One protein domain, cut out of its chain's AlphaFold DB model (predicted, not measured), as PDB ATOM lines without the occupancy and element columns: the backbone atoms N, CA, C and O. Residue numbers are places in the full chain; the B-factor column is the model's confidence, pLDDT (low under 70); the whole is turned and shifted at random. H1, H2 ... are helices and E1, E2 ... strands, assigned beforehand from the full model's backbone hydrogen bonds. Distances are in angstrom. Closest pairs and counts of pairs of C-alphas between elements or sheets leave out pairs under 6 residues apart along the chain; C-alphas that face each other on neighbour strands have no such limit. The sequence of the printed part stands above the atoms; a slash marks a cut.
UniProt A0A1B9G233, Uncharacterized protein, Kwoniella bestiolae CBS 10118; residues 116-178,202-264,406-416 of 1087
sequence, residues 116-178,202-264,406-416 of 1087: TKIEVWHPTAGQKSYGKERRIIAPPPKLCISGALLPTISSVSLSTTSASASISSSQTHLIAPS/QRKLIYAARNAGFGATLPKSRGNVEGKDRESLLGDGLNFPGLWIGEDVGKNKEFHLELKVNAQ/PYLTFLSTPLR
ATOM      1  N   THR A 116     -14.327 -17.560  33.093       87.25
ATOM      2  CA  THR A 116     -14.751 -17.211  31.733       87.25
ATOM      3  C   THR A 116     -16.098 -17.854  31.443       87.25
ATOM      4  O   THR A 116     -16.228 -19.073  31.553       87.25
ATOM      5  N   LYS A 117     -17.085 -17.054  31.028       88.62
ATOM      6  CA  LYS A 117     -18.383 -17.545  30.545       88.62
ATOM      7  C   LYS A 117     -18.405 -17.500  29.019       88.62
ATOM      8  O   LYS A 117     -18.008 -16.499  28.423       88.62
ATOM      9  N   ILE A 118     -18.860 -18.580  28.394       90.56
ATOM     10  CA  ILE A 118     -18.999 -18.726  26.941       90.56
ATOM     11  C   ILE A 118     -20.443 -19.125  26.657       90.56
ATOM     12  O   ILE A 118     -20.894 -20.167  27.120       90.56
ATOM     13  N   GLU A 119     -21.162 -18.311  25.889       91.75
ATOM     14  CA  GLU A 119     -22.568 -18.533  25.542       91.75
ATOM     15  C   GLU A 119     -22.748 -18.541  24.024       91.75
ATOM     16  O   GLU A 119     -22.438 -17.559  23.347       91.75
ATOM     17  N   VAL A 120     -23.307 -19.621  23.479       93.50
ATOM     18  CA  VAL A 120     -23.786 -19.680  22.094       93.50
ATOM     19  C   VAL A 120     -25.309 -19.633  22.113       93.50
ATOM     20  O   VAL A 120     -25.973 -20.630  22.392       93.50
ATOM     21  N   TRP A 121     -25.859 -18.469  21.784       94.06
ATOM     22  CA  TRP A 121     -27.287 -18.239  21.593       94.06
ATOM     23  C   TRP A 121     -27.681 -18.585  20.153       94.06
ATOM     24  O   TRP A 121     -27.127 -18.037  19.197       94.06
ATOM     25  N   HIS A 122     -28.640 -19.489  19.970       93.62
ATOM     26  CA  HIS A 122     -29.065 -19.981  18.655       93.62
ATOM     27  C   HIS A 122     -30.570 -20.281  18.620       93.62
ATOM     28  O   HIS A 122     -31.166 -20.500  19.671       93.62
ATOM     29  N   PRO A 123     -31.226 -20.319  17.444       91.44
ATOM     30  CA  PRO A 123     -32.592 -20.823  17.359       91.44
ATOM     31  C   PRO A 123     -32.678 -22.308  17.740       91.44
ATOM     32  O   PRO A 123     -31.725 -23.067  17.559       91.44
ATOM     33  N   THR A 124     -33.850 -22.729  18.202       89.19
ATOM     34  CA  THR A 124     -34.230 -24.142  18.390       89.19
ATOM     35  C   THR A 124     -34.390 -24.881  17.056       89.19
ATOM     36  O   THR A 124     -34.128 -26.084  16.968       89.19
ATOM     37  N   ALA A 125     -34.812 -24.164  16.005       81.19
ATOM     38  CA  ALA A 125     -35.197 -24.737  14.721       81.19
ATOM     39  C   ALA A 125     -34.617 -23.994  13.500       81.19
ATOM     40  O   ALA A 125     -34.726 -22.775  13.363       81.19
ATOM     41  N   GLY A 126     -34.052 -24.745  12.548       73.94
ATOM     42  CA  GLY A 126     -33.600 -24.245  11.245       73.94
ATOM     43  C   GLY A 126     -34.692 -24.332  10.169       73.94
ATOM     44  O   GLY A 126     -35.302 -25.387   9.985       73.94
ATOM     45  N   GLN A 127     -34.915 -23.252   9.410       73.00
ATOM     46  CA  GLN A 127     -35.976 -23.173   8.393       73.00
ATOM     47  C   GLN A 127     -35.454 -23.543   6.989       73.00
ATOM     48  O   GLN A 127     -34.550 -22.879   6.465       73.00
ATOM     49  N   LYS A 128     -36.050 -24.547   6.313       66.19
ATOM     50  CA  LYS A 128     -35.740 -24.801   4.886       66.19
ATOM     51  C   LYS A 128     -36.131 -23.583   4.034       66.19
ATOM     52  O   LYS A 128     -37.248 -23.078   4.134       66.19
ATOM     53  N   SER A 129     -35.204 -23.099   3.201       59.62
ATOM     54  CA  SER A 129     -35.484 -21.977   2.298       59.62
ATOM     55  C   SER A 129     -36.291 -22.439   1.078       59.62
ATOM     56  O   SER A 129     -36.296 -23.617   0.714       59.62
ATOM     57  N   TYR A 130     -37.016 -21.515   0.448       50.16
ATOM     58  CA  TYR A 130     -37.793 -21.820  -0.750       50.16
ATOM     59  C   TYR A 130     -36.876 -21.797  -1.983       50.16
ATOM     60  O   TYR A 130     -36.317 -20.756  -2.324       50.16
ATOM     61  N   GLY A 131     -36.762 -22.937  -2.671       47.06
ATOM     62  CA  GLY A 131     -36.153 -23.031  -4.003       47.06
ATOM     63  C   GLY A 131     -34.622 -23.104  -4.067       47.06
ATOM     64  O   GLY A 131     -34.082 -22.895  -5.150       47.06
ATOM     65  N   LYS A 132     -33.916 -23.374  -2.955       51.31
ATOM     66  CA  LYS A 132     -32.472 -23.703  -2.929       51.31
ATOM     67  C   LYS A 132     -32.163 -24.739  -1.841       51.31
ATOM     68  O   LYS A 132     -32.849 -24.752  -0.822       51.31
ATOM     69  N   GLU A 133     -31.112 -25.550  -2.022       54.25
ATOM     70  CA  GLU A 133     -30.722 -26.597  -1.048       54.25
ATOM     71  C   GLU A 133     -30.362 -26.022   0.336       54.25
ATOM     72  O   GLU A 133     -30.532 -26.674   1.365       54.25
ATOM     73  N   ARG A 134     -29.884 -24.771   0.376       67.94
ATOM     74  CA  ARG A 134     -29.403 -24.110   1.598       67.94
ATOM     75  C   ARG A 134     -30.552 -23.646   2.491       67.94
ATOM     76  O   ARG A 134     -31.472 -22.961   2.038       67.94
ATOM     77  N   ARG A 135     -30.464 -23.951   3.782       69.25
ATOM     78  CA  ARG A 135     -31.468 -23.609   4.804       69.25
ATOM     79  C   ARG A 135     -30.961 -22.463   5.683       69.25
ATOM     80  O   ARG A 135     -29.758 -22.355   5.911       69.25
ATOM     81  N   ILE A 136     -31.865 -21.590   6.127       73.50
ATOM     82  CA  ILE A 136     -31.523 -20.330   6.808       73.50
ATOM     83  C   ILE A 136     -31.685 -20.506   8.318       73.50
ATOM     84  O   ILE A 136     -32.715 -20.999   8.782       73.50
ATOM     85  N   ILE A 137     -30.686 -20.047   9.070       82.00
ATOM     86  CA  ILE A 137     -30.727 -19.941  10.529       82.00
ATOM     87  C   ILE A 137     -31.236 -18.531  10.876       82.00
ATOM     88  O   ILE A 137     -30.688 -17.539  10.390       82.00
ATOM     89  N   ALA A 138     -32.342 -18.438  11.618       86.31
ATOM     90  CA  ALA A 138     -32.989 -17.177  11.986       86.31
ATOM     91  C   ALA A 138     -33.615 -17.294  13.396       86.31
ATOM     92  O   ALA A 138     -34.475 -18.158  13.564       86.31
ATOM     93  N   PRO A 139     -33.233 -16.446  14.375       91.12
ATOM     94  CA  PRO A 139     -32.152 -15.451  14.317       91.12
ATOM     95  C   PRO A 139     -30.768 -16.046  13.982       91.12
ATOM     96  O   PRO A 139     -30.585 -17.262  14.064       91.12
ATOM     97  N   PRO A 140     -29.798 -15.224  13.535       90.56
ATOM     98  CA  PRO A 140     -28.427 -15.689  13.336       90.56
ATOM     99  C   PRO A 140     -27.815 -16.097  14.688       90.56
ATOM    100  O   PRO A 140     -28.049 -15.397  15.674       90.56
ATOM    101  N   PRO A 141     -27.010 -17.174  14.766       92.94
ATOM    102  CA  PRO A 141     -26.340 -17.534  16.012       92.94
ATOM    103  C   PRO A 141     -25.446 -16.399  16.521       92.94
ATOM    104  O   PRO A 141     -24.777 -15.728  15.727       92.94
ATOM    105  N   LYS A 142     -25.441 -16.205  17.838       91.19
ATOM    106  CA  LYS A 142     -24.745 -15.147  18.576       91.19
ATOM    107  C   LYS A 142     -23.819 -15.789  19.612       91.19
ATOM    108  O   LYS A 142     -24.256 -16.642  20.376       91.19
ATOM    109  N   LEU A 143     -22.557 -15.374  19.636       92.62
ATOM    110  CA  LEU A 143     -21.555 -15.794  20.618       92.62
ATOM    111  C   LEU A 143     -21.288 -14.659  21.608       92.62
ATOM    112  O   LEU A 143     -20.904 -13.568  21.185       92.62
ATOM    113  N   CYS A 144     -21.419 -14.935  22.900       91.25
ATOM    114  CA  CYS A 144     -20.930 -14.071  23.969       91.25
ATOM    115  C   CYS A 144     -19.741 -14.756  24.661       91.25
ATOM    116  O   CYS A 144     -19.799 -15.956  24.931       91.25
ATOM    117  N   ILE A 145     -18.673 -14.012  24.955       89.56
ATOM    118  CA  ILE A 145     -17.551 -14.463  25.791       89.56
ATOM    119  C   ILE A 145     -17.165 -13.328  26.740       89.56
ATOM    120  O   ILE A 145     -16.890 -12.216  26.288       89.56
ATOM    121  N   SER A 146     -17.097 -13.616  28.038       86.62
ATOM    122  CA  SER A 146     -16.636 -12.692  29.083       86.62
ATOM    123  C   SER A 146     -15.610 -13.360  30.005       86.62
ATOM    124  O   SER A 146     -15.566 -14.586  30.096       86.62
ATOM    125  N   GLY A 147     -14.793 -12.556  30.695       83.31
ATOM    126  CA  GLY A 147     -13.807 -13.020  31.682       83.31
ATOM    127  C   GLY A 147     -12.402 -13.309  31.128       83.31
ATOM    128  O   GLY A 147     -12.058 -12.943  30.005       83.31
ATOM    129  N   ALA A 148     -11.586 -13.962  31.952       78.19
ATOM    130  CA  ALA A 148     -10.136 -14.156  31.862       78.19
ATOM    131  C   ALA A 148      -9.554 -14.635  30.520       78.19
ATOM    132  O   ALA A 148      -8.415 -14.294  30.201       78.19
ATOM    133  N   LEU A 149     -10.279 -15.445  29.740       79.19
ATOM    134  CA  LEU A 149      -9.813 -15.911  28.429       79.19
ATOM    135  C   LEU A 149     -10.100 -14.909  27.307       79.19
ATOM    136  O   LEU A 149      -9.474 -14.996  26.253       79.19
ATOM    137  N   LEU A 150     -11.001 -13.939  27.504       82.56
ATOM    138  CA  LEU A 150     -11.350 -12.971  26.465       82.56
ATOM    139  C   LEU A 150     -10.102 -12.267  25.884       82.56
ATOM    140  O   LEU A 150      -9.996 -12.248  24.653       82.56
ATOM    141  N   PRO A 151      -9.126 -11.760  26.674       81.44
ATOM    142  CA  PRO A 151      -7.917 -11.106  26.157       81.44
ATOM    143  C   PRO A 151      -7.019 -11.966  25.254       81.44
ATOM    144  O   PRO A 151      -6.303 -11.402  24.432       81.44
ATOM    145  N   THR A 152      -7.044 -13.302  25.364       81.94
ATOM    146  CA  THR A 152      -6.113 -14.182  24.626       81.94
ATOM    147  C   THR A 152      -6.648 -14.662  23.276       81.94
ATOM    148  O   THR A 152      -5.868 -15.144  22.457       81.94
ATOM    149  N   ILE A 153      -7.953 -14.528  23.013       86.44
ATOM    150  CA  ILE A 153      -8.596 -15.009  21.779       86.44
ATOM    151  C   ILE A 153      -8.033 -14.302  20.533       86.44
ATOM    152  O   ILE A 153      -8.105 -13.078  20.415       86.44
ATOM    153  N   SER A 154      -7.547 -15.087  19.571       87.31
ATOM    154  CA  SER A 154      -7.084 -14.626  18.254       87.31
ATOM    155  C   SER A 154      -8.153 -14.804  17.170       87.31
ATOM    156  O   SER A 154      -8.292 -13.981  16.263       87.31
ATOM    157  N   SER A 155      -8.953 -15.870  17.254       88.50
ATOM    158  CA  SER A 155     -10.050 -16.130  16.316       88.50
ATOM    159  C   SER A 155     -11.105 -17.074  16.885       88.50
ATOM    160  O   SER A 155     -10.831 -17.901  17.755       88.50
ATOM    161  N   VAL A 156     -12.324 -16.953  16.359       91.12
ATOM    162  CA  VAL A 156     -13.459 -17.830  16.667       91.12
ATOM    163  C   VAL A 156     -14.115 -18.306  15.377       91.12
ATOM    164  O   VAL A 156     -14.313 -17.526  14.444       91.12
ATOM    165  N   SER A 157     -14.461 -19.587  15.313       92.12
ATOM    166  CA  SER A 157     -15.122 -20.210  14.168       92.12
ATOM    167  C   SER A 157     -16.324 -21.015  14.636       92.12
ATOM    168  O   SER A 157     -16.201 -21.812  15.558       92.12
ATOM    169  N   LEU A 158     -17.483 -20.799  14.018       92.56
ATOM    170  CA  LEU A 158     -18.711 -21.536  14.312       92.56
ATOM    171  C   LEU A 158     -19.108 -22.336  13.069       92.56
ATOM    172  O   LEU A 158     -19.085 -21.793  11.962       92.56
ATOM    173  N   SER A 159     -19.452 -23.613  13.232       91.38
ATOM    174  CA  SER A 159     -19.680 -24.553  12.123       91.38
ATOM    175  C   SER A 159     -20.950 -25.381  12.322       91.38
ATOM    176  O   SER A 159     -21.256 -25.781  13.438       91.38
ATOM    177  N   THR A 160     -21.695 -25.663  11.250       88.75
ATOM    178  CA  THR A 160     -22.887 -26.530  11.285       88.75
ATOM    179  C   THR A 160     -22.504 -27.988  11.022       88.75
ATOM    180  O   THR A 160     -22.078 -28.326   9.915       88.75
ATOM    181  N   THR A 161     -22.671 -28.858  12.023       83.88
ATOM    182  CA  THR A 161     -22.280 -30.282  11.989       83.88
ATOM    183  C   THR A 161     -23.495 -31.206  12.112       83.88
ATOM    184  O   THR A 161     -24.492 -30.866  12.748       83.88
ATOM    185  N   SER A 162     -23.439 -32.398  11.515       76.25
ATOM    186  CA  SER A 162     -24.465 -33.440  11.683       76.25
ATOM    187  C   SER A 162     -23.836 -34.760  12.134       76.25
ATOM    188  O   SER A 162     -22.632 -34.962  11.991       76.25
ATOM    189  N   ALA A 163     -24.648 -35.683  12.656       60.56
ATOM    190  CA  ALA A 163     -24.197 -37.014  13.077       60.56
ATOM    191  C   ALA A 163     -23.634 -37.868  11.916       60.56
ATOM    192  O   ALA A 163     -22.954 -38.859  12.155       60.56
ATOM    193  N   SER A 164     -23.877 -37.463  10.664       57.12
ATOM    194  CA  SER A 164     -23.244 -37.974   9.437       57.12
ATOM    195  C   SER A 164     -21.839 -37.396   9.157       57.12
ATOM    196  O   SER A 164     -21.302 -37.605   8.074       57.12
ATOM    197  N   ALA A 165     -21.238 -36.685  10.118       53.31
ATOM    198  CA  ALA A 165     -19.852 -36.197  10.142       53.31
ATOM    199  C   ALA A 165     -19.420 -35.171   9.068       53.31
ATOM    200  O   ALA A 165     -18.280 -34.710   9.103       53.31
ATOM    201  N   SER A 166     -20.301 -34.735   8.162       61.19
ATOM    202  CA  SER A 166     -20.013 -33.627   7.240       61.19
ATOM    203  C   SER A 166     -20.319 -32.251   7.857       61.19
ATOM    204  O   SER A 166     -21.355 -32.035   8.493       61.19
ATOM    205  N   ILE A 167     -19.413 -31.288   7.647       60.75
ATOM    206  CA  ILE A 167     -19.642 -29.870   7.964       60.75
ATOM    207  C   ILE A 167     -20.446 -29.250   6.813       60.75
ATOM    208  O   ILE A 167     -19.961 -29.177   5.687       60.75
ATOM    209  N   SER A 168     -21.663 -28.772   7.088       71.38
ATOM    210  CA  SER A 168     -22.510 -28.106   6.081       71.38
ATOM    211  C   SER A 168     -22.046 -26.681   5.767       71.38
ATOM    212  O   SER A 168     -22.101 -26.233   4.624       71.38
ATOM    213  N   SER A 169     -21.614 -25.934   6.783       84.50
ATOM    214  CA  SER A 169     -21.082 -24.578   6.641       84.50
ATOM    215  C   SER A 169     -20.190 -24.220   7.825       84.50
ATOM    216  O   SER A 169     -20.315 -24.806   8.899       84.50
ATOM    217  N   SER A 170     -19.329 -23.223   7.645       86.94
ATOM    218  CA  SER A 170     -18.545 -22.627   8.723       86.94
ATOM    219  C   SER A 170     -18.385 -21.126   8.487       86.94
ATOM    220  O   SER A 170     -18.384 -20.667   7.339       86.94
ATOM    221  N   GLN A 171     -18.276 -20.354   9.567       86.75
ATOM    222  CA  GLN A 171     -17.970 -18.930   9.537       86.75
ATOM    223  C   GLN A 171     -16.957 -18.600  10.638       86.75
ATOM    224  O   GLN A 171     -17.245 -18.744  11.823       86.75
ATOM    225  N   THR A 172     -15.798 -18.086  10.226       88.12
ATOM    226  CA  THR A 172     -14.715 -17.638  11.113       88.12
ATOM    227  C   THR A 172     -14.668 -16.114  11.193       88.12
ATOM    228  O   THR A 172     -14.817 -15.432  10.176       88.12
ATOM    229  N   HIS A 173     -14.408 -15.583  12.386       84.81
ATOM    230  CA  HIS A 173     -14.045 -14.189  12.630       84.81
ATOM    231  C   HIS A 173     -12.669 -14.139  13.308       84.81
ATOM    232  O   HIS A 173     -12.439 -14.833  14.299       84.81
ATOM    233  N   LEU A 174     -11.760 -13.308  12.792       85.62
ATOM    234  CA  LEU A 174     -10.539 -12.929  13.512       85.62
ATOM    235  C   LEU A 174     -10.885 -11.852  14.544       85.62
ATOM    236  O   LEU A 174     -11.697 -10.971  14.247       85.62
ATOM    237  N   ILE A 175     -10.261 -11.900  15.716       84.12
ATOM    238  CA  ILE A 175     -10.381 -10.887  16.771       84.12
ATOM    239  C   ILE A 175      -9.087 -10.065  16.779       84.12
ATOM    240  O   ILE A 175      -7.999 -10.614  16.615       84.12
ATOM    241  N   ALA A 176      -9.187  -8.744  16.913       78.12
ATOM    242  CA  ALA A 176      -8.018  -7.875  17.005       78.12
ATOM    243  C   ALA A 176      -7.248  -8.138  18.320       78.12
ATOM    244  O   ALA A 176      -7.880  -8.426  19.340       78.12
ATOM    245  N   PRO A 177      -5.906  -8.042  18.347       70.00
ATOM    246  CA  PRO A 177      -5.157  -8.041  19.601       70.00
ATOM    247  C   PRO A 177      -5.519  -6.802  20.435       70.00
ATOM    248  O   PRO A 177      -5.915  -5.773  19.887       70.00
ATOM    249  N   SER A 178      -5.393  -6.891  21.762       56.78
ATOM    250  CA  SER A 178      -5.705  -5.761  22.646       56.78
ATOM    251  C   SER A 178      -4.652  -4.656  22.505       56.78
ATOM    252  O   SER A 178      -3.524  -4.798  22.982       56.78
ATOM    253  N   GLN A 202     -16.916   4.447   1.778       71.19
ATOM    254  CA  GLN A 202     -16.681   3.035   1.437       71.19
ATOM    255  C   GLN A 202     -15.993   2.271   2.586       71.19
ATOM    256  O   GLN A 202     -16.335   1.110   2.815       71.19
ATOM    257  N   ARG A 203     -15.072   2.902   3.327       72.88
ATOM    258  CA  ARG A 203     -14.445   2.332   4.535       72.88
ATOM    259  C   ARG A 203     -15.469   2.123   5.652       72.88
ATOM    260  O   ARG A 203     -15.595   0.992   6.116       72.88
ATOM    261  N   LYS A 204     -16.265   3.147   5.993       73.69
ATOM    262  CA  LYS A 204     -17.399   3.040   6.935       73.69
ATOM    263  C   LYS A 204     -18.322   1.865   6.587       73.69
ATOM    264  O   LYS A 204     -18.628   1.045   7.444       73.69
ATOM    265  N   LEU A 205     -18.703   1.721   5.314       70.44
ATOM    266  CA  LEU A 205     -19.607   0.657   4.862       70.44
ATOM    267  C   LEU A 205     -18.972  -0.744   4.944       70.44
ATOM    268  O   LEU A 205     -19.677  -1.721   5.192       70.44
ATOM    269  N   ILE A 206     -17.649  -0.863   4.783       69.38
ATOM    270  CA  ILE A 206     -16.916  -2.117   5.031       69.38
ATOM    271  C   ILE A 206     -16.861  -2.430   6.535       69.38
ATOM    272  O   ILE A 206     -17.103  -3.576   6.920       69.38
ATOM    273  N   TYR A 207     -16.601  -1.426   7.375       69.94
ATOM    274  CA  TYR A 207     -16.529  -1.545   8.834       69.94
ATOM    275  C   TYR A 207     -17.883  -1.951   9.446       69.94
ATOM    276  O   TYR A 207     -17.974  -2.982  10.111       69.94
ATOM    277  N   ALA A 208     -18.966  -1.236   9.127       68.12
ATOM    278  CA  ALA A 208     -20.320  -1.569   9.583       68.12
ATOM    279  C   ALA A 208     -20.761  -2.968   9.111       68.12
ATOM    280  O   ALA A 208     -21.310  -3.751   9.889       68.12
ATOM    281  N   ALA A 209     -20.433  -3.346   7.867       66.81
ATOM    282  CA  ALA A 209     -20.660  -4.708   7.387       66.81
ATOM    283  C   ALA A 209     -19.882  -5.752   8.199       66.81
ATOM    284  O   ALA A 209     -20.438  -6.806   8.510       66.81
ATOM    285  N   ARG A 210     -18.606  -5.499   8.532       66.25
ATOM    286  CA  ARG A 210     -17.796  -6.389   9.381       66.25
ATOM    287  C   ARG A 210     -18.465  -6.564  10.738       66.25
ATOM    288  O   ARG A 210     -18.730  -7.705  11.124       66.25
ATOM    289  N   ASN A 211     -18.789  -5.469  11.420       64.56
ATOM    290  CA  ASN A 211     -19.327  -5.502  12.778       64.56
ATOM    291  C   ASN A 211     -20.673  -6.249  12.818       64.56
ATOM    292  O   ASN A 211     -20.781  -7.235  13.547       64.56
ATOM    293  N   ALA A 212     -21.604  -5.946  11.905       64.12
ATOM    294  CA  ALA A 212     -22.870  -6.676  11.738       64.12
ATOM    295  C   ALA A 212     -22.743  -8.112  11.163       64.12
ATOM    296  O   ALA A 212     -23.745  -8.770  10.895       64.12
ATOM    297  N   GLY A 213     -21.524  -8.625  10.949       61.84
ATOM    298  CA  GLY A 213     -21.264 -10.019  10.557       61.84
ATOM    299  C   GLY A 213     -21.358 -10.322   9.053       61.84
ATOM    300  O   GLY A 213     -21.104 -11.455   8.646       61.84
ATOM    301  N   PHE A 214     -21.653  -9.323   8.218       63.66
ATOM    302  CA  PHE A 214     -21.795  -9.436   6.759       63.66
ATOM    303  C   PHE A 214     -20.509  -9.128   5.963       63.66
ATOM    304  O   PHE A 214     -20.476  -9.341   4.747       63.66
ATOM    305  N   GLY A 215     -19.443  -8.646   6.612       55.81
ATOM    306  CA  GLY A 215     -18.218  -8.145   5.966       55.81
ATOM    307  C   GLY A 215     -17.501  -9.157   5.063       55.81
ATOM    308  O   GLY A 215     -16.998  -8.778   4.005       55.81
ATOM    309  N   ALA A 216     -17.551 -10.451   5.396       51.59
ATOM    310  CA  ALA A 216     -17.010 -11.543   4.574       51.59
ATOM    311  C   ALA A 216     -17.687 -11.681   3.191       51.59
ATOM    312  O   ALA A 216     -17.201 -12.393   2.312       51.59
ATOM    313  N   THR A 217     -18.818 -11.003   2.972       50.03
ATOM    314  CA  THR A 217     -19.551 -11.036   1.702       50.03
ATOM    315  C   THR A 217     -19.140  -9.920   0.726       50.03
ATOM    316  O   THR A 217     -19.519  -9.976  -0.450       50.03
ATOM    317  N   LEU A 218     -18.367  -8.920   1.167       54.12
ATOM    318  CA  LEU A 218     -17.975  -7.770   0.346       54.12
ATOM    319  C   LEU A 218     -16.803  -8.098  -0.611       54.12
ATOM    320  O   LEU A 218     -15.887  -8.815  -0.225       54.12
ATOM    321  N   PRO A 219     -16.751  -7.543  -1.842       46.03
ATOM    322  CA  PRO A 219     -15.730  -7.931  -2.829       46.03
ATOM    323  C   PRO A 219     -14.270  -7.563  -2.508       46.03
ATOM    324  O   PRO A 219     -13.383  -7.994  -3.236       46.03
ATOM    325  N   LYS A 220     -14.006  -6.738  -1.483       50.38
ATOM    326  CA  LYS A 220     -12.662  -6.216  -1.153       50.38
ATOM    327  C   LYS A 220     -12.094  -6.693   0.192       50.38
ATOM    328  O   LYS A 220     -10.919  -6.468   0.449       50.38
ATOM    329  N   SER A 221     -12.875  -7.365   1.037       48.62
ATOM    330  CA  SER A 221     -12.466  -7.765   2.399       48.62
ATOM    331  C   SER A 221     -11.567  -9.012   2.459       48.62
ATOM    332  O   SER A 221     -11.304  -9.521   3.541       48.62
ATOM    333  N   ARG A 222     -11.089  -9.513   1.310       50.66
ATOM    334  CA  ARG A 222     -10.224 -10.705   1.208       50.66
ATOM    335  C   ARG A 222      -8.719 -10.429   1.341       50.66
ATOM    336  O   ARG A 222      -7.974 -11.385   1.480       50.66
ATOM    337  N   GLY A 223      -8.282  -9.169   1.229       41.34
ATOM    338  CA  GLY A 223      -6.856  -8.801   1.220       41.34
ATOM    339  C   GLY A 223      -6.315  -8.380   2.587       41.34
ATOM    340  O   GLY A 223      -5.377  -8.983   3.091       41.34
ATOM    341  N   ASN A 224      -6.940  -7.376   3.209       42.56
ATOM    342  CA  ASN A 224      -6.505  -6.826   4.495       42.56
ATOM    343  C   ASN A 224      -7.558  -7.158   5.559       42.56
ATOM    344  O   ASN A 224      -8.583  -6.477   5.646       42.56
ATOM    345  N   VAL A 225      -7.328  -8.213   6.343       51.12
ATOM    346  CA  VAL A 225      -8.252  -8.655   7.402       51.12
ATOM    347  C   VAL A 225      -7.819  -8.083   8.751       51.12
ATOM    348  O   VAL A 225      -7.307  -8.782   9.617       51.12
ATOM    349  N   GLU A 226      -8.048  -6.784   8.926       58.16
ATOM    350  CA  GLU A 226      -8.076  -6.172  10.256       58.16
ATOM    351  C   GLU A 226      -9.176  -6.860  11.091       58.16
ATOM    352  O   GLU A 226     -10.306  -7.045  10.611       58.16
ATOM    353  N   GLY A 227      -8.837  -7.274  12.314       59.47
ATOM    354  CA  GLY A 227      -9.708  -8.073  13.178       59.47
ATOM    355  C   GLY A 227     -11.019  -7.380  13.562       59.47
ATOM    356  O   GLY A 227     -11.209  -6.178  13.372       59.47
ATOM    357  N   LYS A 228     -11.955  -8.156  14.112       71.62
ATOM    358  CA  LYS A 228     -13.100  -7.606  14.837       71.62
ATOM    359  C   LYS A 228     -12.673  -7.076  16.193       71.62
ATOM    360  O   LYS A 228     -11.763  -7.623  16.813       71.62
ATOM    361  N   ASP A 229     -13.403  -6.078  16.668       73.44
ATOM    362  CA  ASP A 229     -13.265  -5.605  18.035       73.44
ATOM    363  C   ASP A 229     -13.539  -6.732  19.045       73.44
ATOM    364  O   ASP A 229     -14.468  -7.531  18.869       73.44
ATOM    365  N   ARG A 230     -12.737  -6.773  20.107       78.94
ATOM    366  CA  ARG A 230     -12.899  -7.672  21.250       78.94
ATOM    367  C   ARG A 230     -14.191  -7.383  22.009       78.94
ATOM    368  O   ARG A 230     -14.839  -8.329  22.453       78.94
ATOM    369  N   GLU A 231     -14.625  -6.125  22.058       77.56
ATOM    370  CA  GLU A 231     -15.918  -5.744  22.639       77.56
ATOM    371  C   GLU A 231     -17.100  -6.426  21.938       77.56
ATOM    372  O   GLU A 231     -18.127  -6.677  22.562       77.56
ATOM    373  N   SER A 232     -16.961  -6.824  20.664       72.31
ATOM    374  CA  SER A 232     -18.037  -7.515  19.940       72.31
ATOM    375  C   SER A 232     -18.353  -8.925  20.461       72.31
ATOM    376  O   SER A 232     -19.354  -9.504  20.039       72.31
ATOM    377  N   LEU A 233     -17.541  -9.471  21.376       73.38
ATOM    378  CA  LEU A 233     -17.829 -10.702  22.123       73.38
ATOM    379  C   LEU A 233     -18.574 -10.447  23.448       73.38
ATOM    380  O   LEU A 233     -19.128 -11.389  24.007       73.38
ATOM    381  N   LEU A 234     -18.632  -9.212  23.951       77.44
ATOM    382  CA  LEU A 234     -19.362  -8.868  25.175       77.44
ATOM    383  C   LEU A 234     -20.856  -8.641  24.881       77.44
ATOM    384  O   LEU A 234     -21.213  -8.179  23.798       77.44
ATOM    385  N   GLY A 235     -21.722  -8.940  25.860       68.06
ATOM    386  CA  GLY A 235     -23.143  -8.542  25.947       68.06
ATOM    387  C   GLY A 235     -23.987  -8.674  24.668       68.06
ATOM    388  O   GLY A 235     -24.690  -9.668  24.457       68.06
ATOM    389  N   ASP A 236     -23.930  -7.647  23.814       72.19
ATOM    390  CA  ASP A 236     -24.586  -7.570  22.501       72.19
ATOM    391  C   ASP A 236     -24.210  -8.741  21.571       72.19
ATOM    392  O   ASP A 236     -25.068  -9.238  20.834       72.19
ATOM    393  N   GLY A 237     -22.970  -9.226  21.678       83.56
ATOM    394  CA  GLY A 237     -22.485 -10.501  21.150       83.56
ATOM    395  C   GLY A 237     -22.237 -10.595  19.637       83.56
ATOM    396  O   GLY A 237     -22.783  -9.877  18.788       83.56
ATOM    397  N   LEU A 238     -21.395 -11.564  19.288       87.06
ATOM    398  CA  LEU A 238     -20.827 -11.743  17.963       87.06
ATOM    399  C   LEU A 238     -21.721 -12.629  17.096       87.06
ATOM    400  O   LEU A 238     -21.841 -13.830  17.319       87.06
ATOM    401  N   ASN A 239     -22.328 -12.038  16.069       88.31
ATOM    402  CA  ASN A 239     -23.295 -12.720  15.212       88.31
ATOM    403  C   ASN A 239     -22.647 -13.446  14.008       88.31
ATOM    404  O   ASN A 239     -21.710 -12.941  13.373       88.31
ATOM    405  N   PHE A 240     -23.210 -14.606  13.646       87.94
ATOM    406  CA  PHE A 240     -22.783 -15.489  12.546       87.94
ATOM    407  C   PHE A 240     -23.863 -15.628  11.441       87.94
ATOM    408  O   PHE A 240     -24.376 -16.722  11.187       87.94
ATOM    409  N   PRO A 241     -24.244 -14.535  10.745       81.19
ATOM    410  CA  PRO A 241     -25.333 -14.539   9.760       81.19
ATOM    411  C   PRO A 241     -24.973 -15.188   8.409       81.19
ATOM    412  O   PRO A 241     -25.787 -15.176   7.485       81.19
ATOM    413  N   GLY A 242     -23.748 -15.701   8.253       76.88
ATOM    414  CA  GLY A 242     -23.288 -16.429   7.070       76.88
ATOM    415  C   GLY A 242     -23.524 -17.941   7.130       76.88
ATOM    416  O   GLY A 242     -23.342 -18.603   6.107       76.88
ATOM    417  N   LEU A 243     -23.924 -18.482   8.287       83.25
ATOM    418  CA  LEU A 243     -24.169 -19.913   8.470       83.25
ATOM    419  C   LEU A 243     -25.442 -20.388   7.768       83.25
ATOM    420  O   LEU A 243     -26.459 -19.694   7.699       83.25
ATOM    421  N   TRP A 244     -25.375 -21.612   7.255       80.38
ATOM    422  CA  TRP A 244     -26.474 -22.292   6.581       80.38
ATOM    423  C   TRP A 244     -26.380 -23.801   6.807       80.38
ATOM    424  O   TRP A 244     -25.348 -24.345   7.199       80.38
ATOM    425  N   ILE A 245     -27.491 -24.490   6.581       78.06
ATOM    426  CA  ILE A 245     -27.585 -25.939   6.774       78.06
ATOM    427  C   ILE A 245     -27.798 -26.572   5.398       78.06
ATOM    428  O   ILE A 245     -28.548 -26.015   4.586       78.06
ATOM    429  N   GLY A 246     -27.107 -27.680   5.122       69.81
ATOM    430  CA  GLY A 246     -27.167 -28.384   3.842       69.81
ATOM    431  C   GLY A 246     -28.451 -29.188   3.627       69.81
ATOM    432  O   GLY A 246     -29.420 -29.104   4.391       69.81
ATOM    433  N   GLU A 247     -28.448 -29.985   2.560       64.50
ATOM    434  CA  GLU A 247     -29.478 -31.000   2.324       64.50
ATOM    435  C   GLU A 247     -29.194 -32.252   3.180       64.50
ATOM    436  O   GLU A 247     -30.123 -32.801   3.767       64.50
ATOM    437  N   ASP A 248     -27.911 -32.606   3.354       59.44
ATOM    438  CA  ASP A 248     -27.380 -33.866   3.918       59.44
ATOM    439  C   ASP A 248     -27.504 -34.036   5.444       59.44
ATOM    440  O   ASP A 248     -26.849 -34.894   6.047       59.44
ATOM    441  N   VAL A 249     -28.355 -33.238   6.096       59.19
ATOM    442  CA  VAL A 249     -28.747 -33.523   7.481       59.19
ATOM    443  C   VAL A 249     -29.535 -34.824   7.468       59.19
ATOM    444  O   VAL A 249     -30.613 -34.899   6.875       59.19
ATOM    445  N   GLY A 250     -28.968 -35.849   8.107       53.50
ATOM    446  CA  GLY A 250     -29.454 -37.224   8.029       53.50
ATOM    447  C   GLY A 250     -30.892 -37.423   8.521       53.50
ATOM    448  O   GLY A 250     -31.559 -36.505   8.998       53.50
ATOM    449  N   LYS A 251     -31.364 -38.675   8.441       53.91
ATOM    450  CA  LYS A 251     -32.767 -39.091   8.672       53.91
ATOM    451  C   LYS A 251     -33.426 -38.479   9.926       53.91
ATOM    452  O   LYS A 251     -34.628 -38.211   9.898       53.91
ATOM    453  N   ASN A 252     -32.642 -38.210  10.971       58.59
ATOM    454  CA  ASN A 252     -33.066 -37.638  12.252       58.59
ATOM    455  C   ASN A 252     -33.495 -36.157  12.182       58.59
ATOM    456  O   ASN A 252     -34.216 -35.712  13.064       58.59
ATOM    457  N   LYS A 253     -33.107 -35.399  11.139       75.81
ATOM    458  CA  LYS A 253     -33.415 -33.958  10.970       75.81
ATOM    459  C   LYS A 253     -32.867 -33.061  12.092       75.81
ATOM    460  O   LYS A 253     -33.460 -32.026  12.391       75.81
ATOM    461  N   GLU A 254     -31.731 -33.433  12.672       82.94
ATOM    462  CA  GLU A 254     -31.065 -32.689  13.746       82.94
ATOM    463  C   GLU A 254     -29.587 -32.434  13.414       82.94
ATOM    464  O   GLU A 254     -28.929 -33.225  12.725       82.94
ATOM    465  N   PHE A 255     -29.084 -31.286  13.861       84.00
ATOM    466  CA  PHE A 255     -27.720 -30.807  13.634       84.00
ATOM    467  C   PHE A 255     -27.235 -30.015  14.856       84.00
ATOM    468  O   PHE A 255     -28.048 -29.562  15.656       84.00
ATOM    469  N   HIS A 256     -25.927 -29.827  14.993       88.25
ATOM    470  CA  HIS A 256     -25.319 -29.073  16.091       88.25
ATOM    471  C   HIS A 256     -24.518 -27.885  15.543       88.25
ATOM    472  O   HIS A 256     -24.205 -27.814  14.346       88.25
ATOM    473  N   LEU A 257     -24.182 -26.945  16.423       91.25
ATOM    474  CA  LEU A 257     -23.208 -25.891  16.173       91.25
ATOM    475  C   LEU A 257     -21.915 -26.227  16.921       91.25
ATOM    476  O   LEU A 257     -21.909 -26.337  18.142       91.25
ATOM    477  N   GLU A 258     -20.824 -26.382  16.182       92.50
ATOM    478  CA  GLU A 258     -19.481 -26.574  16.725       92.50
ATOM    479  C   GLU A 258     -18.746 -25.226  16.734       92.50
ATOM    480  O   GLU A 258     -18.449 -24.662  15.677       92.50
ATOM    481  N   LEU A 259     -18.467 -24.703  17.925       93.25
ATOM    482  CA  LEU A 259     -17.609 -23.547  18.160       93.25
ATOM    483  C   LEU A 259     -16.163 -24.017  18.349       93.25
ATOM    484  O   LEU A 259     -15.889 -24.884  19.175       93.25
ATOM    485  N   LYS A 260     -15.226 -23.386  17.645       92.56
ATOM    486  CA  LYS A 260     -13.778 -23.505  17.846       92.56
ATOM    487  C   LYS A 260     -13.203 -22.133  18.168       92.56
ATOM    488  O   LYS A 260     -13.426 -21.176  17.426       92.56
ATOM    489  N   VAL A 261     -12.473 -22.042  19.274       90.12
ATOM    490  CA  VAL A 261     -11.777 -20.833  19.730       90.12
ATOM    491  C   VAL A 261     -10.280 -21.092  19.663       90.12
ATOM    492  O   VAL A 261      -9.798 -22.109  20.166       90.12
ATOM    493  N   ASN A 262      -9.545 -20.153  19.076       88.94
ATOM    494  CA  ASN A 262      -8.088 -20.152  19.052       88.94
ATOM    495  C   ASN A 262      -7.580 -18.990  19.909       88.94
ATOM    496  O   ASN A 262      -8.108 -17.876  19.824       88.94
ATOM    497  N   ALA A 263      -6.550 -19.243  20.712       83.12
ATOM    498  CA  ALA A 263      -5.813 -18.212  21.436       83.12
ATOM    499  C   ALA A 263      -4.616 -17.707  20.603       83.12
ATOM    500  O   ALA A 263      -4.376 -18.180  19.488       83.12
ATOM    501  N   GLN A 264      -3.886 -16.725  21.121       72.25
ATOM    502  CA  GLN A 264      -2.547 -16.360  20.662       72.25
ATOM    503  C   GLN A 264      -1.507 -16.911  21.645       72.25
ATOM    504  O   GLN A 264      -1.579 -16.616  22.839       72.25
ATOM    505  N   PRO A 406      -7.296 -26.434  18.061       82.31
ATOM    506  CA  PRO A 406      -8.019 -25.333  18.681       82.31
ATOM    507  C   PRO A 406      -7.805 -25.313  20.198       82.31
ATOM    508  O   PRO A 406      -7.754 -26.352  20.866       82.31
ATOM    509  N   TYR A 407      -7.725 -24.109  20.757       85.19
ATOM    510  CA  TYR A 407      -7.536 -23.901  22.193       85.19
ATOM    511  C   TYR A 407      -8.755 -24.385  22.998       85.19
ATOM    512  O   TYR A 407      -8.600 -24.984  24.062       85.19
ATOM    513  N   LEU A 408      -9.957 -24.212  22.436       87.56
ATOM    514  CA  LEU A 408     -11.221 -24.735  22.955       87.56
ATOM    515  C   LEU A 408     -12.138 -25.166  21.800       87.56
ATOM    516  O   LEU A 408     -12.248 -24.457  20.799       87.56
ATOM    517  N   THR A 409     -12.824 -26.296  21.957       88.44
ATOM    518  CA  THR A 409     -13.933 -26.741  21.102       88.44
ATOM    519  C   THR A 409     -15.170 -26.940  21.972       88.44
ATOM    520  O   THR A 409     -15.093 -27.591  23.007       88.44
ATOM    521  N   PHE A 410     -16.305 -26.391  21.553       85.69
ATOM    522  CA  PHE A 410     -17.569 -26.427  22.285       85.69
ATOM    523  C   PHE A 410     -18.709 -26.794  21.329       85.69
ATOM    524  O   PHE A 410     -18.751 -26.302  20.200       85.69
ATOM    525  N   LEU A 411     -19.621 -27.666  21.759       87.12
ATOM    526  CA  LEU A 411     -20.747 -28.142  20.953       87.12
ATOM    527  C   LEU A 411     -22.061 -27.616  21.540       87.12
ATOM    528  O   LEU A 411     -22.247 -27.627  22.753       87.12
ATOM    529  N   SER A 412     -22.974 -27.155  20.688       89.19
ATOM    530  CA  SER A 412     -24.312 -26.759  21.126       89.19
ATOM    531  C   SER A 412     -25.206 -27.958  21.436       89.19
ATOM    532  O   SER A 412     -25.008 -29.055  20.917       89.19
ATOM    533  N   THR A 413     -26.298 -27.694  22.154       84.69
ATOM    534  CA  THR A 413     -27.495 -28.551  22.137       84.69
ATOM    535  C   THR A 413     -27.996 -28.800  20.695       84.69
ATOM    536  O   THR A 413     -27.720 -27.985  19.805       84.69
ATOM    537  N   PRO A 414     -28.706 -29.913  20.418       83.94
ATOM    538  CA  PRO A 414     -29.205 -30.239  19.078       83.94
ATOM    539  C   PRO A 414     -30.297 -29.273  18.590       83.94
ATOM    540  O   PRO A 414     -31.279 -29.003  19.281       83.94
ATOM    541  N   LEU A 415     -30.157 -28.810  17.347       87.38
ATOM    542  CA  LEU A 415     -31.110 -27.958  16.638       87.38
ATOM    543  C   LEU A 415     -31.960 -28.802  15.678       87.38
ATOM    544  O   LEU A 415     -31.437 -29.600  14.894       87.38
ATOM    545  N   ARG A 416     -33.277 -28.579  15.679       84.56
ATOM    546  CA  ARG A 416     -34.240 -29.307  14.831       84.56
ATOM    547  C   ARG A 416     -34.377 -28.682  13.444       84.56
ATOM    548  O   ARG A 416     -34.197 -27.480  13.260       84.56
TER     549      ARG A 416
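What this domain is: This is residues 116 to 178, 202 to 264 and 406 to 416 of the 1087 residues of an uncharacterized protein of Kwoniella bestiolae CBS 10118 (UniProt A0A1B9G233). A twisted sheet of four strands forms a slab, and a two-stranded ribbon, E1 with E3, lies over part of one of its faces with a gap between. Long links run along this pair of layers, and H1 lies off at one end, away from both. The 137 printed residues hold seven named strands and two named helices, in the order E1 E2 E3 E4 E5 H1 H2 E6 E7. The larger sheet is antiparallel, in the order E5 E4 E6 E7; the class is mixed, with 62 residues in named elements, under half. The whole is compact, with a radius of gyration of the C-alphas of 15.2 A and spans of 45 by 36 by 23 A.

How they stand to each other: E1, residues 116 to 123, runs on into E2, residues 125 to 127, at 47 degrees. E3, residues 142 to 147, is antiparallel to E1, with N 119 and O 144 2.9 A apart. E4, residues 153 to 161, and E5, residues 167 to 174, form a hairpin, with N 158 and O 171 3.0 A apart. H1, residues 202 to 211, is not on the sheet; every O i to N i+4 pair in it is within hydrogen-bond range. H2, residues 230 to 233, is too short for such a pair; its Leu 233 and Cys 144 of E3 have C-alphas 4.9 A apart, the closest of the two. E6, residues 254 to 263, is antiparallel to E4, with N 157 and O 260 2.8 A apart. E7, residues 408 to 411, is antiparallel to E6, with N 259 and O 410 2.8 A apart.

Where its parts are: E1 begins at C-alpha 116 (-14.751, -17.211, 31.733) and is 23.2 A long. E4 is 22.7 A, E5 20.0 A and E6 30.1 A long. E7 ends at C-alpha 411 (-20.747, -28.142, 20.953).

The domain as a whole: The C-alphas of Gln 202 and Lys 251, the farthest apart, are 45.7 A apart. Cuts leave gaps of 25.4 A from C-alpha 178 to 202 and 10.7 A from 264 to 406. The links E2 to E3, H1 to H2 and H2 to E6 are long. Residues under pLDDT 70 include 128 to 135 and 206 to 227.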